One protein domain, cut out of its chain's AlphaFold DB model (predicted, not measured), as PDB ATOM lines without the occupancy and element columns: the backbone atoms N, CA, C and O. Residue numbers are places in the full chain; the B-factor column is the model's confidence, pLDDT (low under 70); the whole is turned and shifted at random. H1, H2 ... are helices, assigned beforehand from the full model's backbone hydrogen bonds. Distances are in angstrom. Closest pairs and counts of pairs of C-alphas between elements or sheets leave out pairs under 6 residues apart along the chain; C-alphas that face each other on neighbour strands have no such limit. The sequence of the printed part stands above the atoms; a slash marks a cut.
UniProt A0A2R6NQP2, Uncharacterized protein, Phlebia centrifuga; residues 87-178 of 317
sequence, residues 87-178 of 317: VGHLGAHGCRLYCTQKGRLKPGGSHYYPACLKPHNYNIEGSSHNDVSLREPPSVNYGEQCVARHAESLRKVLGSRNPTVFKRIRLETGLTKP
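This is residues 87 to 178 of the 317 residues of an uncharacterized protein of Phlebia centrifuga (UniProt A0A2R6NQP2). There is little regular structure here: a helical hairpin, H1 folding back into H2, makes one side of a flat body, and the loops of the long stretch 87 to 141 make the other. Residues 135 to 141 stand free on the way into H1. The printed part has 92 residues, 28 of them in two named helices, H1 then H2, with no named strand; the class is all helix. It is compact, with a radius of gyration of the C-alphas of 14.0 A and spans of 38 by 37 by 18 A.

Start at C-alpha 87 at (168.313, 97.906, 175.473); no named element comes before residue 142. Find C-alpha 142 at (180.689, 114.721, 174.826); from there H1, residues 142 to 158, runs 23.9 A. H2, residues 163 to 173, runs 15.0 A to C-alpha 173 at (167.413, 105.416, 170.694).

Residues 104 to 105 pair with 112 to 113, antiparallel. H1 touches H2 with residues 153 to 157 alone; the closest C-alphas, of Ser 153 and Thr 173, are 5.8 A apart. This helical hairpin runs opposite ways at a shallow tilt of 5 degrees. In H1 and H2 every O i to N i+4 pair is within hydrogen-bond range.

The C-alphas farthest apart, of Arg 135 and Asn 162, are 40.4 A apart. The printed part has no cut, the link from H1 to H2 is tight, and no printed residue is under 70 in pLDDT.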
ATOM      1  N   VAL A  87     168.548  99.210 176.127       92.44
ATOM      2  CA  VAL A  87     168.313  97.906 175.473       92.44
ATOM      3  C   VAL A  87     169.365  96.862 175.857       92.44
ATOM      4  O   VAL A  87     170.332  97.188 176.517       92.44
ATOM      5  N   GLY A  88     169.193  95.601 175.443       89.69
ATOM      6  CA  GLY A  88     170.182  94.523 175.598       89.69
ATOM      7  C   GLY A  88     171.393  94.651 174.654       89.69
ATOM      8  O   GLY A  88     171.510  95.609 173.895       89.69
ATOM      9  N   HIS A  89     172.354  93.716 174.731       87.25
ATOM     10  CA  HIS A  89     173.639  93.810 173.998       87.25
ATOM     11  C   HIS A  89     173.467  93.501 172.505       87.25
ATOM     12  O   HIS A  89     174.311  93.854 171.695       87.25
ATOM     13  N   LEU A  90     172.330  92.895 172.159       91.75
ATOM     14  CA  LEU A  90     171.890  92.584 170.801       91.75
ATOM     15  C   LEU A  90     171.082  93.725 170.160       91.75
ATOM     16  O   LEU A  90     170.593  93.576 169.042       91.75
ATOM     17  N   GLY A  91     170.863  94.831 170.879       92.75
ATOM     18  CA  GLY A  91     170.157  96.000 170.359       92.75
ATOM     19  C   GLY A  91     171.050  96.864 169.470       92.75
ATOM     20  O   GLY A  91     172.270  96.848 169.610       92.75
ATOM     21  N   ALA A  92     170.434  97.663 168.594       94.50
ATOM     22  CA  ALA A  92     171.154  98.561 167.687       94.50
ATOM     23  C   ALA A  92     172.126  99.500 168.415       94.50
ATOM     24  O   ALA A  92     173.234  99.711 167.944       94.50
ATOM     25  N   HIS A  93     171.750  99.989 169.596       93.69
ATOM     26  CA  HIS A  93     172.620 100.752 170.490       93.69
ATOM     27  C   HIS A  93     172.980  99.897 171.713       93.69
ATOM     28  O   HIS A  93     172.464 100.081 172.813       93.69
ATOM     29  N   GLY A  94     173.835  98.894 171.493       89.38
ATOM     30  CA  GLY A  94     174.214  97.901 172.506       89.38
ATOM     31  C   GLY A  94     175.182  98.402 173.586       89.38
ATOM     32  O   GLY A  94     175.384  97.713 174.584       89.38
ATOM     33  N   CYS A  95     175.776  99.588 173.427       89.00
ATOM     34  CA  CYS A  95     176.669 100.162 174.431       89.00
ATOM     35  C   CYS A  95     175.893 100.658 175.655       89.00
ATOM     36  O   CYS A  95     174.933 101.419 175.549       89.00
ATOM     37  N   ARG A  96     176.350 100.267 176.845       86.56
ATOM     38  CA  ARG A  96     175.704 100.619 178.120       86.56
ATOM     39  C   ARG A  96     176.121 101.950 178.714       86.56
ATOM     40  O   ARG A  96     175.465 102.433 179.625       86.56
ATOM     41  N   LEU A  97     177.145 102.558 178.138       87.94
ATOM     42  CA  LEU A  97     177.552 103.929 178.431       87.94
ATOM     43  C   LEU A  97     176.814 104.943 177.554       87.94
ATOM     44  O   LEU A  97     177.190 106.110 177.500       87.94
ATOM     45  N   TYR A  98     175.785 104.484 176.834       90.44
ATOM     46  CA  TYR A  98     174.981 105.296 175.936       90.44
ATOM     47  C   TYR A  98     175.814 105.987 174.847       90.44
ATOM     48  O   TYR A  98     175.602 107.159 174.539       90.44
ATOM     49  N   CYS A  99     176.787 105.276 174.262       88.44
ATOM     50  CA  CYS A  99     177.588 105.842 173.178       88.44
ATOM     51  C   CYS A  99     176.787 106.015 171.880       88.44
ATOM     52  O   CYS A  99     175.722 105.428 171.687       88.44
ATOM     53  N   THR A 100     177.314 106.840 170.979       89.00
ATOM     54  CA  THR A 100     176.706 107.126 169.671       89.00
ATOM     55  C   THR A 100     176.836 105.972 168.680       89.00
ATOM     56  O   THR A 100     176.123 105.946 167.679       89.00
ATOM     57  N   GLN A 101     177.722 105.007 168.944       90.38
ATOM     58  CA  GLN A 101     177.980 103.908 168.025       90.38
ATOM     59  C   GLN A 101     176.764 102.985 167.922       90.38
ATOM     60  O   GLN A 101     176.385 102.295 168.873       90.38
ATOM     61  N   LYS A 102     176.193 102.938 166.718       93.06
ATOM     62  CA  LYS A 102     175.243 101.908 166.316       93.06
ATOM     63  C   LYS A 102     176.008 100.634 165.940       93.06
ATOM     64  O   LYS A 102     177.071 100.691 165.321       93.06
ATOM     65  N   GLY A 103     175.492  99.485 166.357       94.25
ATOM     66  CA  GLY A 103     175.986  98.176 165.946       94.25
ATOM     67  C   GLY A 103     175.591  97.841 164.508       94.25
ATOM     68  O   GLY A 103     174.800  98.538 163.875       94.25
ATOM     69  N   ARG A 104     176.100  96.715 164.009       95.06
ATOM     70  CA  ARG A 104     175.769  96.162 162.694       95.06
ATOM     71  C   ARG A 104     174.685  95.103 162.826       95.06
ATOM     72  O   ARG A 104     174.829  94.189 163.632       95.06
ATOM     73  N   LEU A 105     173.618  95.198 162.041       95.38
ATOM     74  CA  LEU A 105     172.576  94.176 161.980       95.38
ATOM     75  C   LEU A 105     173.132  92.909 161.326       95.38
ATOM     76  O   LEU A 105     173.676  92.953 160.221       95.38
ATOM     77  N   LYS A 106     172.993  91.762 161.986       91.25
ATOM     78  CA  LYS A 106     173.322  90.471 161.381       91.25
ATOM     79  C   LYS A 106     172.396  90.216 160.178       91.25
ATOM     80  O   LYS A 106     171.180  90.208 160.375       91.25
ATOM     81  N   PRO A 107     172.928  89.959 158.965       90.00
ATOM     82  CA  PRO A 107     172.101  89.650 157.798       90.00
ATOM     83  C   PRO A 107     171.174  88.456 158.056       90.00
ATOM     84  O   PRO A 107     171.619  87.421 158.557       90.00
ATOM     85  N   GLY A 108     169.886  88.611 157.740       87.81
ATOM     86  CA  GLY A 108     168.861  87.586 157.982       87.81
ATOM     87  C   GLY A 108     168.562  87.309 159.462       87.81
ATOM     88  O   GLY A 108     167.923  86.309 159.775       87.81
ATOM     89  N   GLY A 109     169.044  88.151 160.381       88.56
ATOM     90  CA  GLY A 109     168.774  88.058 161.811       88.56
ATOM     91  C   GLY A 109     168.153  89.336 162.370       88.56
ATOM     92  O   GLY A 109     167.976  90.327 161.672       88.56
ATOM     93  N   SER A 110     167.847  89.315 163.666       90.12
ATOM     94  CA  SER A 110     167.305  90.461 164.413       90.12
ATOM     95  C   SER A 110     168.319  91.095 165.374       90.12
ATOM     96  O   SER A 110     168.003  92.057 166.071       90.12
ATOM     97  N   HIS A 111     169.529  90.536 165.448       92.81
ATOM     98  CA  HIS A 111     170.552  90.935 166.407       92.81
ATOM     99  C   HIS A 111     171.553  91.896 165.785       92.81
ATOM    100  O   HIS A 111     172.048  91.667 164.681       92.81
ATOM    101  N   TYR A 112     171.908  92.919 166.550       94.75
ATOM    102  CA  TYR A 112     173.024  93.797 166.251       94.75
ATOM    103  C   TYR A 112     174.277  93.333 166.993       94.75
ATOM    104  O   TYR A 112     174.188  92.803 168.102       94.75
ATOM    105  N   TYR A 113     175.441  93.540 166.387       92.44
ATOM    106  CA  TYR A 113     176.739  93.273 167.001       92.44
ATOM    107  C   TYR A 113     177.652  94.500 166.890       92.44
ATOM    108  O   TYR A 113     177.543  95.270 165.931       92.44
ATOM    109  N   PRO A 114     178.540  94.729 167.870       91.12
ATOM    110  CA  PRO A 114     179.468  95.846 167.811       91.12
ATOM    111  C   PRO A 114     180.543  95.563 166.755       91.12
ATOM    112  O   PRO A 114     181.325  94.626 166.890       91.12
ATOM    113  N   ALA A 115     180.587  96.379 165.706       92.50
ATOM    114  CA  ALA A 115     181.691  96.398 164.755       92.50
ATOM    115  C   ALA A 115     181.896  97.822 164.241       92.50
ATOM    116  O   ALA A 115     180.971  98.460 163.730       92.50
ATOM    117  N   CYS A 116     183.117  98.320 164.419       92.69
ATOM    118  CA  CYS A 116     183.509  99.661 163.997       92.69
ATOM    119  C   CYS A 116     183.606  99.734 162.474       92.69
ATOM    120  O   CYS A 116     183.062 100.652 161.867       92.69
ATOM    121  N   LEU A 117     184.214  98.715 161.864       93.75
ATOM    122  CA  LEU A 117     184.322  98.584 160.416       93.75
ATOM    123  C   LEU A 117     183.042  97.989 159.824       93.75
ATOM    124  O   LEU A 117     182.405  97.114 160.421       93.75
ATOM    125  N   LYS A 118     182.660  98.476 158.648       94.50
ATOM    126  CA  LYS A 118     181.591  97.925 157.828       94.50
ATOM    127  C   LYS A 118     182.084  96.606 157.217       94.50
ATOM    128  O   LYS A 118     183.136  96.595 156.582       94.50
ATOM    129  N   PRO A 119     181.355  95.490 157.397       92.31
ATOM    130  CA  PRO A 119     181.758  94.222 156.801       92.31
ATOM    131  C   PRO A 119     181.800  94.295 155.267       92.31
ATOM    132  O   PRO A 119     181.092  95.091 154.647       92.31
ATOM    133  N   HIS A 120     182.596  93.426 154.646       91.19
ATOM    134  CA  HIS A 120     182.611  93.286 153.190       91.19
ATOM    135  C   HIS A 120     181.251  92.797 152.673       91.19
ATOM    136  O   HIS A 120     180.563  92.033 153.349       91.19
ATOM    137  N   ASN A 121     180.865  93.243 151.473       90.25
ATOM    138  CA  ASN A 121     179.596  92.881 150.824       90.25
ATOM    139  C   ASN A 121     178.362  93.113 151.718       90.25
ATOM    140  O   ASN A 121     177.393  92.355 151.690       90.25
ATOM    141  N   TYR A 122     178.402  94.168 152.537       92.88
ATOM    142  CA  TYR A 122     177.370  94.472 153.521       92.88
ATOM    143  C   TYR A 122     176.503  95.656 153.083       92.88
ATOM    144  O   TYR A 122     176.930  96.814 153.140       92.88
ATOM    145  N   ASN A 123     175.259  95.369 152.697       92.38
ATOM    146  CA  ASN A 123     174.246  96.382 152.416       92.38
ATOM    147  C   ASN A 123     172.908  96.002 153.065       92.38
ATOM    148  O   ASN A 123     172.043  95.404 152.432       92.38
ATOM    149  N   ILE A 124     172.769  96.306 154.356       93.62
ATOM    150  CA  ILE A 124     171.558  96.032 155.132       93.62
ATOM    151  C   ILE A 124     170.872  97.356 155.454       93.62
ATOM    152  O   ILE A 124     171.466  98.236 156.087       93.62
ATOM    153  N   GLU A 125     169.614  97.487 155.035       91.19
ATOM    154  CA  GLU A 125     168.811  98.688 155.256       91.19
ATOM    155  C   GLU A 125     168.800  99.090 156.740       91.19
ATOM    156  O   GLU A 125     168.701  98.259 157.645       91.19
ATOM    157  N   GLY A 126     168.997 100.382 157.007       88.62
ATOM    158  CA  GLY A 126     169.082 100.913 158.368       88.62
ATOM    159  C   GLY A 126     170.357 100.541 159.142       88.62
ATOM    160  O   GLY A 126     170.508 100.983 160.285       88.62
ATOM    161  N   SER A 127     171.293  99.783 158.556       93.44
ATOM    162  CA  SER A 127     172.556  99.379 159.196       93.44
ATOM    163  C   SER A 127     173.814  99.571 158.326       93.44
ATOM    164  O   SER A 127     174.919  99.247 158.768       93.44
ATOM    165  N   SER A 128     173.684 100.145 157.127       93.56
ATOM    166  CA  SER A 128     174.772 100.369 156.153       93.56
ATOM    167  C   SER A 128     175.671 101.593 156.412       93.56
ATOM    168  O   SER A 128     176.375 102.012 155.492       93.56
ATOM    169  N   HIS A 129     175.668 102.164 157.625       93.00
ATOM    170  CA  HIS A 129     176.455 103.361 157.970       93.00
ATOM    171  C   HIS A 129     177.970 103.177 157.746       93.00
ATOM    172  O   HIS A 129     178.461 102.048 157.714       93.00
ATOM    173  N   ASN A 130     178.716 104.275 157.620       93.50
ATOM    174  CA  ASN A 130     180.171 104.245 157.420       93.50
ATOM    175  C   ASN A 130     180.922 103.650 158.624       93.50
ATOM    176  O   ASN A 130     180.327 103.345 159.670       93.50
ATOM    177  N   ASP A 131     182.225 103.448 158.445       93.81
ATOM    178  CA  ASP A 131     183.138 103.025 159.504       93.81
ATOM    179  C   ASP A 131     183.151 104.027 160.659       93.81
ATOM    180  O   ASP A 131     182.991 105.233 160.472       93.81
ATOM    181  N   VAL A 132     183.347 103.510 161.870       89.94
ATOM    182  CA  VAL A 132     183.505 104.314 163.084       89.94
ATOM    183  C   VAL A 132     184.979 104.327 163.467       89.94
ATOM    184  O   VAL A 132     185.547 103.292 163.820       89.94
ATOM    185  N   SER A 133     185.598 105.504 163.405       89.44
ATOM    186  CA  SER A 133     186.975 105.718 163.851       89.44
ATOM    187  C   SER A 133     187.033 105.720 165.379       89.44
ATOM    188  O   SER A 133     186.359 106.508 166.032       89.44
ATOM    189  N   LEU A 134     187.849 104.834 165.961       85.38
ATOM    190  CA  LEU A 134     188.158 104.842 167.401       85.38
ATOM    191  C   LEU A 134     189.428 105.643 167.725       85.38
ATOM    192  O   LEU A 134     189.851 105.689 168.877       85.38
ATOM    193  N   ARG A 135     190.090 106.202 166.704       87.38
ATOM    194  CA  ARG A 135     191.323 106.985 166.869       87.38
ATOM    195  C   ARG A 135     191.034 108.441 167.198       87.38
ATOM    196  O   ARG A 135     191.899 109.123 167.736       87.38
ATOM    197  N   GLU A 136     189.839 108.902 166.862       83.06
ATOM    198  CA  GLU A 136     189.400 110.254 167.153       83.06
ATOM    199  C   GLU A 136     188.911 110.328 168.600       83.06
ATOM    200  O   GLU A 136     188.051 109.535 169.001       83.06
ATOM    201  N   PRO A 137     189.462 111.248 169.410       78.00
ATOM    202  CA  PRO A 137     188.953 111.453 170.751       78.00
ATOM    203  C   PRO A 137     187.501 111.949 170.678       78.00
ATOM    204  O   PRO A 137     187.133 112.663 169.739       78.00
ATOM    205  N   PRO A 138     186.661 111.607 171.668       81.00
ATOM    206  CA  PRO A 138     185.342 112.214 171.776       81.00
ATOM    207  C   PRO A 138     185.471 113.737 171.914       81.00
ATOM    208  O   PRO A 138     186.478 114.248 172.409       81.00
ATOM    209  N   SER A 139     184.434 114.470 171.501       84.00
ATOM    210  CA  SER A 139     184.404 115.925 171.654       84.00
ATOM    211  C   SER A 139     184.526 116.337 173.129       84.00
ATOM    212  O   SER A 139     184.087 115.622 174.030       84.00
ATOM    213  N   VAL A 140     185.078 117.528 173.389       85.12
ATOM    214  CA  VAL A 140     185.270 118.052 174.760       85.12
ATOM    215  C   VAL A 140     183.945 118.124 175.536       85.12
ATOM    216  O   VAL A 140     183.897 117.865 176.734       85.12
ATOM    217  N   ASN A 141     182.842 118.392 174.838       89.19
ATOM    218  CA  ASN A 141     181.481 118.465 175.374       89.19
ATOM    219  C   ASN A 141     180.695 117.142 175.263       89.19
ATOM    220  O   ASN A 141     179.468 117.139 175.377       89.19
ATOM    221  N   TYR A 142     181.363 116.007 175.035       89.81
ATOM    222  CA  TYR A 142     180.689 114.721 174.826       89.81
ATOM    223  C   TYR A 142     179.752 114.344 175.982       89.81
ATOM    224  O   TYR A 142     178.664 113.817 175.747       89.81
ATOM    225  N   GLY A 143     180.140 114.633 177.229       91.75
ATOM    226  CA  GLY A 143     179.310 114.368 178.408       91.75
ATOM    227  C   GLY A 143     177.973 115.113 178.363       91.75
ATOM    228  O   GLY A 143     176.916 114.497 178.495       91.75
ATOM    229  N   GLU A 144     178.006 116.418 178.103       94.00
ATOM    230  CA  GLU A 144     176.809 117.261 177.992       94.00
ATOM    231  C   GLU A 144     175.923 116.826 176.822       94.00
ATOM    232  O   GLU A 144     174.716 116.636 176.984       94.00
ATOM    233  N   GLN A 145     176.529 116.564 175.659       94.69
ATOM    234  CA  GLN A 145     175.820 116.044 174.487       94.69
ATOM    235  C   GLN A 145     175.170 114.684 174.763       94.69
ATOM    236  O   GLN A 145     174.066 114.409 174.291       94.69
ATOM    237  N   CYS A 146     175.840 113.821 175.529       94.56
ATOM    238  CA  CYS A 146     175.316 112.522 175.934       94.56
ATOM    239  C   CYS A 146     174.067 112.682 176.808       94.56
ATOM    240  O   CYS A 146     173.047 112.049 176.529       94.56
ATOM    241  N   VAL A 147     174.114 113.570 177.806       95.75
ATOM    242  CA  VAL A 147     172.974 113.871 178.686       95.75
ATOM    243  C   VAL A 147     171.807 114.459 177.891       95.75
ATOM    244  O   VAL A 147     170.677 113.987 178.034       95.75
ATOM    245  N   ALA A 148     172.066 115.426 177.008       96.50
ATOM    246  CA  ALA A 148     171.040 116.045 176.171       96.50
ATOM    247  C   ALA A 148     170.378 115.026 175.226       96.50
ATOM    248  O   ALA A 148     169.151 114.910 175.189       96.50
ATOM    249  N   ARG A 149     171.182 114.215 174.520       96.19
ATOM    250  CA  ARG A 149     170.684 113.137 173.649       96.19
ATOM    251  C   ARG A 149     169.861 112.122 174.434       96.19
ATOM    252  O   ARG A 149     168.830 111.665 173.940       96.19
ATOM    253  N   HIS A 150     170.316 111.760 175.632       96.38
ATOM    254  CA  HIS A 150     169.616 110.816 176.493       96.38
ATOM    255  C   HIS A 150     168.255 111.368 176.924       96.38
ATOM    256  O   HIS A 150     167.251 110.670 176.799       96.38
ATOM    257  N   ALA A 151     168.198 112.620 177.385       96.50
ATOM    258  CA  ALA A 151     166.958 113.270 177.797       96.50
ATOM    259  C   ALA A 151     165.943 113.360 176.644       96.50
ATOM    260  O   ALA A 151     164.788 112.964 176.808       96.50
ATOM    261  N   GLU A 152     166.383 113.794 175.460       97.75
ATOM    262  CA  GLU A 152     165.519 113.888 174.278       97.75
ATOM    263  C   GLU A 152     165.021 112.511 173.818       97.75
ATOM    264  O   GLU A 152     163.843 112.319 173.516       97.75
ATOM    265  N   SER A 153     165.901 111.512 173.823       97.06
ATOM    266  CA  SER A 153     165.535 110.135 173.487       97.06
ATOM    267  C   SER A 153     164.540 109.546 174.480       97.06
ATOM    268  O   SER A 153     163.579 108.890 174.080       97.06
ATOM    269  N   LEU A 154     164.726 109.814 175.773       96.81
ATOM    270  CA  LEU A 154     163.809 109.357 176.808       96.81
ATOM    271  C   LEU A 154     162.431 110.014 176.665       96.81
ATOM    272  O   LEU A 154     161.419 109.327 176.788       96.81
ATOM    273  N   ARG A 155     162.375 111.309 176.333       97.75
ATOM    274  CA  ARG A 155     161.119 112.020 176.045       97.75
ATOM    275  C   ARG A 155     160.360 111.370 174.885       97.75
ATOM    276  O   ARG A 155     159.149 111.179 174.983       97.75
ATOM    277  N   LYS A 156     161.063 110.968 173.821       98.00
ATOM    278  CA  LYS A 156     160.468 110.217 172.700       98.00
ATOM    279  C   LYS A 156     159.918 108.866 173.152       98.00
ATOM    280  O   LYS A 156     158.800 108.515 172.785       98.00
ATOM    281  N   VAL A 157     160.672 108.124 173.967       96.81
ATOM    282  CA  VAL A 157     160.224 106.830 174.507       96.81
ATOM    283  C   VAL A 157     158.948 107.002 175.331       96.81
ATOM    284  O   VAL A 157     157.968 106.314 175.057       96.81
ATOM    285  N   LEU A 158     158.924 107.954 176.268       95.94
ATOM    286  CA  LEU A 158     157.766 108.237 177.125       95.94
ATOM    287  C   LEU A 158     156.547 108.753 176.344       95.94
ATOM    288  O   LEU A 158     155.418 108.464 176.717       95.94
ATOM    289  N   GLY A 159     156.763 109.469 175.238       96.56
ATOM    290  CA  GLY A 159     155.698 109.940 174.345       96.56
ATOM    291  C   GLY A 159     155.156 108.888 173.367       96.56
ATOM    292  O   GLY A 159     154.355 109.226 172.492       96.56
ATOM    293  N   SER A 160     155.601 107.629 173.451       95.88
ATOM    294  CA  SER A 160     155.160 106.565 172.542       95.88
ATOM    295  C   SER A 160     153.688 106.219 172.770       95.88
ATOM    296  O   SER A 160     153.323 105.673 173.802       95.88
ATOM    297  N   ARG A 161     152.839 106.476 171.769       94.38
ATOM    298  CA  ARG A 161     151.379 106.279 171.871       94.38
ATOM    299  C   ARG A 161     150.922 104.823 171.756       94.38
ATOM    300  O   ARG A 161     149.800 104.506 172.125       94.38
ATOM    301  N   ASN A 162     151.746 103.954 171.170       94.44
ATOM    302  CA  ASN A 162     151.417 102.545 170.961       94.44
ATOM    303  C   ASN A 162     152.686 101.672 170.858       94.44
ATOM    304  O   ASN A 162     153.788 102.201 170.652       94.44
ATOM    305  N   PRO A 163     152.553 100.333 170.951       96.19
ATOM    306  CA  PRO A 163     153.693  99.417 170.908       96.19
ATOM    307  C   PRO A 163     154.529  99.485 169.622       96.19
ATOM    308  O   PRO A 163     155.734  99.238 169.666       96.19
ATOM    309  N   THR A 164     153.931  99.819 168.477       96.88
ATOM    310  CA  THR A 164     154.642  99.933 167.191       96.88
ATOM    311  C   THR A 164     155.579 101.137 167.190       96.88
ATOM    312  O   THR A 164     156.764 101.005 166.875       96.88
ATOM    313  N   VAL A 165     155.080 102.298 167.625       96.81
ATOM    314  CA  VAL A 165     155.880 103.520 167.782       96.81
ATOM    315  C   VAL A 165     156.981 103.308 168.821       96.81
ATOM    316  O   VAL A 165     158.134 103.650 168.558       96.81
ATOM    317  N   PHE A 166     156.660 102.664 169.947       97.25
ATOM    318  CA  PHE A 166     157.643 102.324 170.975       97.25
ATOM    319  C   PHE A 166     158.775 101.445 170.429       97.25
ATOM    320  O   PHE A 166     159.944 101.742 170.657       97.25
ATOM    321  N   LYS A 167     158.462 100.381 169.673       96.31
ATOM    322  CA  LYS A 167     159.477  99.491 169.075       96.31
ATOM    323  C   LYS A 167     160.417 100.247 168.134       96.31
ATOM    324  O   LYS A 167     161.626 100.027 168.201       96.31
ATOM    325  N   ARG A 168     159.877 101.146 167.305       96.25
ATOM    326  CA  ARG A 168     160.670 101.997 166.406       96.25
ATOM    327  C   ARG A 168     161.596 102.928 167.194       96.25
ATOM    328  O   ARG A 168     162.805 102.890 166.992       96.25
ATOM    329  N   ILE A 169     161.056 103.686 168.149       97.25
ATOM    330  CA  ILE A 169     161.841 104.632 168.959       97.25
ATOM    331  C   ILE A 169     162.891 103.896 169.798       97.25
ATOM    332  O   ILE A 169     164.030 104.344 169.902       97.25
ATOM    333  N   ARG A 170     162.558 102.733 170.362       96.00
ATOM    334  CA  ARG A 170     163.506 101.874 171.083       96.00
ATOM    335  C   ARG A 170     164.674 101.440 170.195       96.00
ATOM    336  O   ARG A 170     165.809 101.406 170.667       96.00
ATOM    337  N   LEU A 171     164.405 101.077 168.939       94.94
ATOM    338  CA  LEU A 171     165.441 100.691 167.981       94.94
ATOM    339  C   LEU A 171     166.364 101.872 167.647       94.94
ATOM    340  O   LEU A 171     167.578 101.691 167.595       94.94
ATOM    341  N   GLU A 172     165.793 103.060 167.457       94.75
ATOM    342  CA  GLU A 172     166.522 104.294 167.128       94.75
ATOM    343  C   GLU A 172     167.342 104.847 168.297       94.75
ATOM    344  O   GLU A 172     168.420 105.389 168.093       94.75
ATOM    345  N   THR A 173     166.828 104.741 169.523       95.38
ATOM    346  CA  THR A 173     167.413 105.416 170.694       95.38
ATOM    347  C   THR A 173     168.211 104.498 171.604       95.38
ATOM    348  O   THR A 173     169.011 104.978 172.405       95.38
ATOM    349  N   GLY A 174     167.963 103.187 171.553       95.12
ATOM    350  CA  GLY A 174     168.538 102.242 172.504       95.12
ATOM    351  C   GLY A 174     167.958 102.313 173.914       95.12
ATOM    352  O   GLY A 174     168.530 101.698 174.811       95.12
ATOM    353  N   LEU A 175     166.848 103.019 174.140       95.75
ATOM    354  CA  LEU A 175     166.209 103.134 175.453       95.75
ATOM    355  C   LEU A 175     164.893 102.359 175.505       95.75
ATOM    356  O   LEU A 175     164.168 102.253 174.516       95.75
ATOM    357  N   THR A 176     164.589 101.797 176.674       93.56
ATOM    358  CA  THR A 176     163.352 101.031 176.911       93.56
ATOM    359  C   THR A 176     162.463 101.645 177.981       93.56
ATOM    360  O   THR A 176     161.249 101.481 177.920       93.56
ATOM    361  N   LYS A 177     163.054 102.338 178.957       91.81
ATOM    362  CA  LYS A 177     162.364 102.950 180.096       91.81
ATOM    363  C   LYS A 177     163.266 103.997 180.760       91.81
ATOM    364  O   LYS A 177     164.477 103.970 180.526       91.81
ATOM    365  N   PRO A 178     162.722 104.881 181.613       93.44
ATOM    366  CA  PRO A 178     163.539 105.684 182.511       93.44
ATOM    367  C   PRO A 178     164.393 104.803 183.427       93.44
ATOM    368  O   PRO A 178     163.972 103.728 183.859       93.44
TER     369      PRO A 178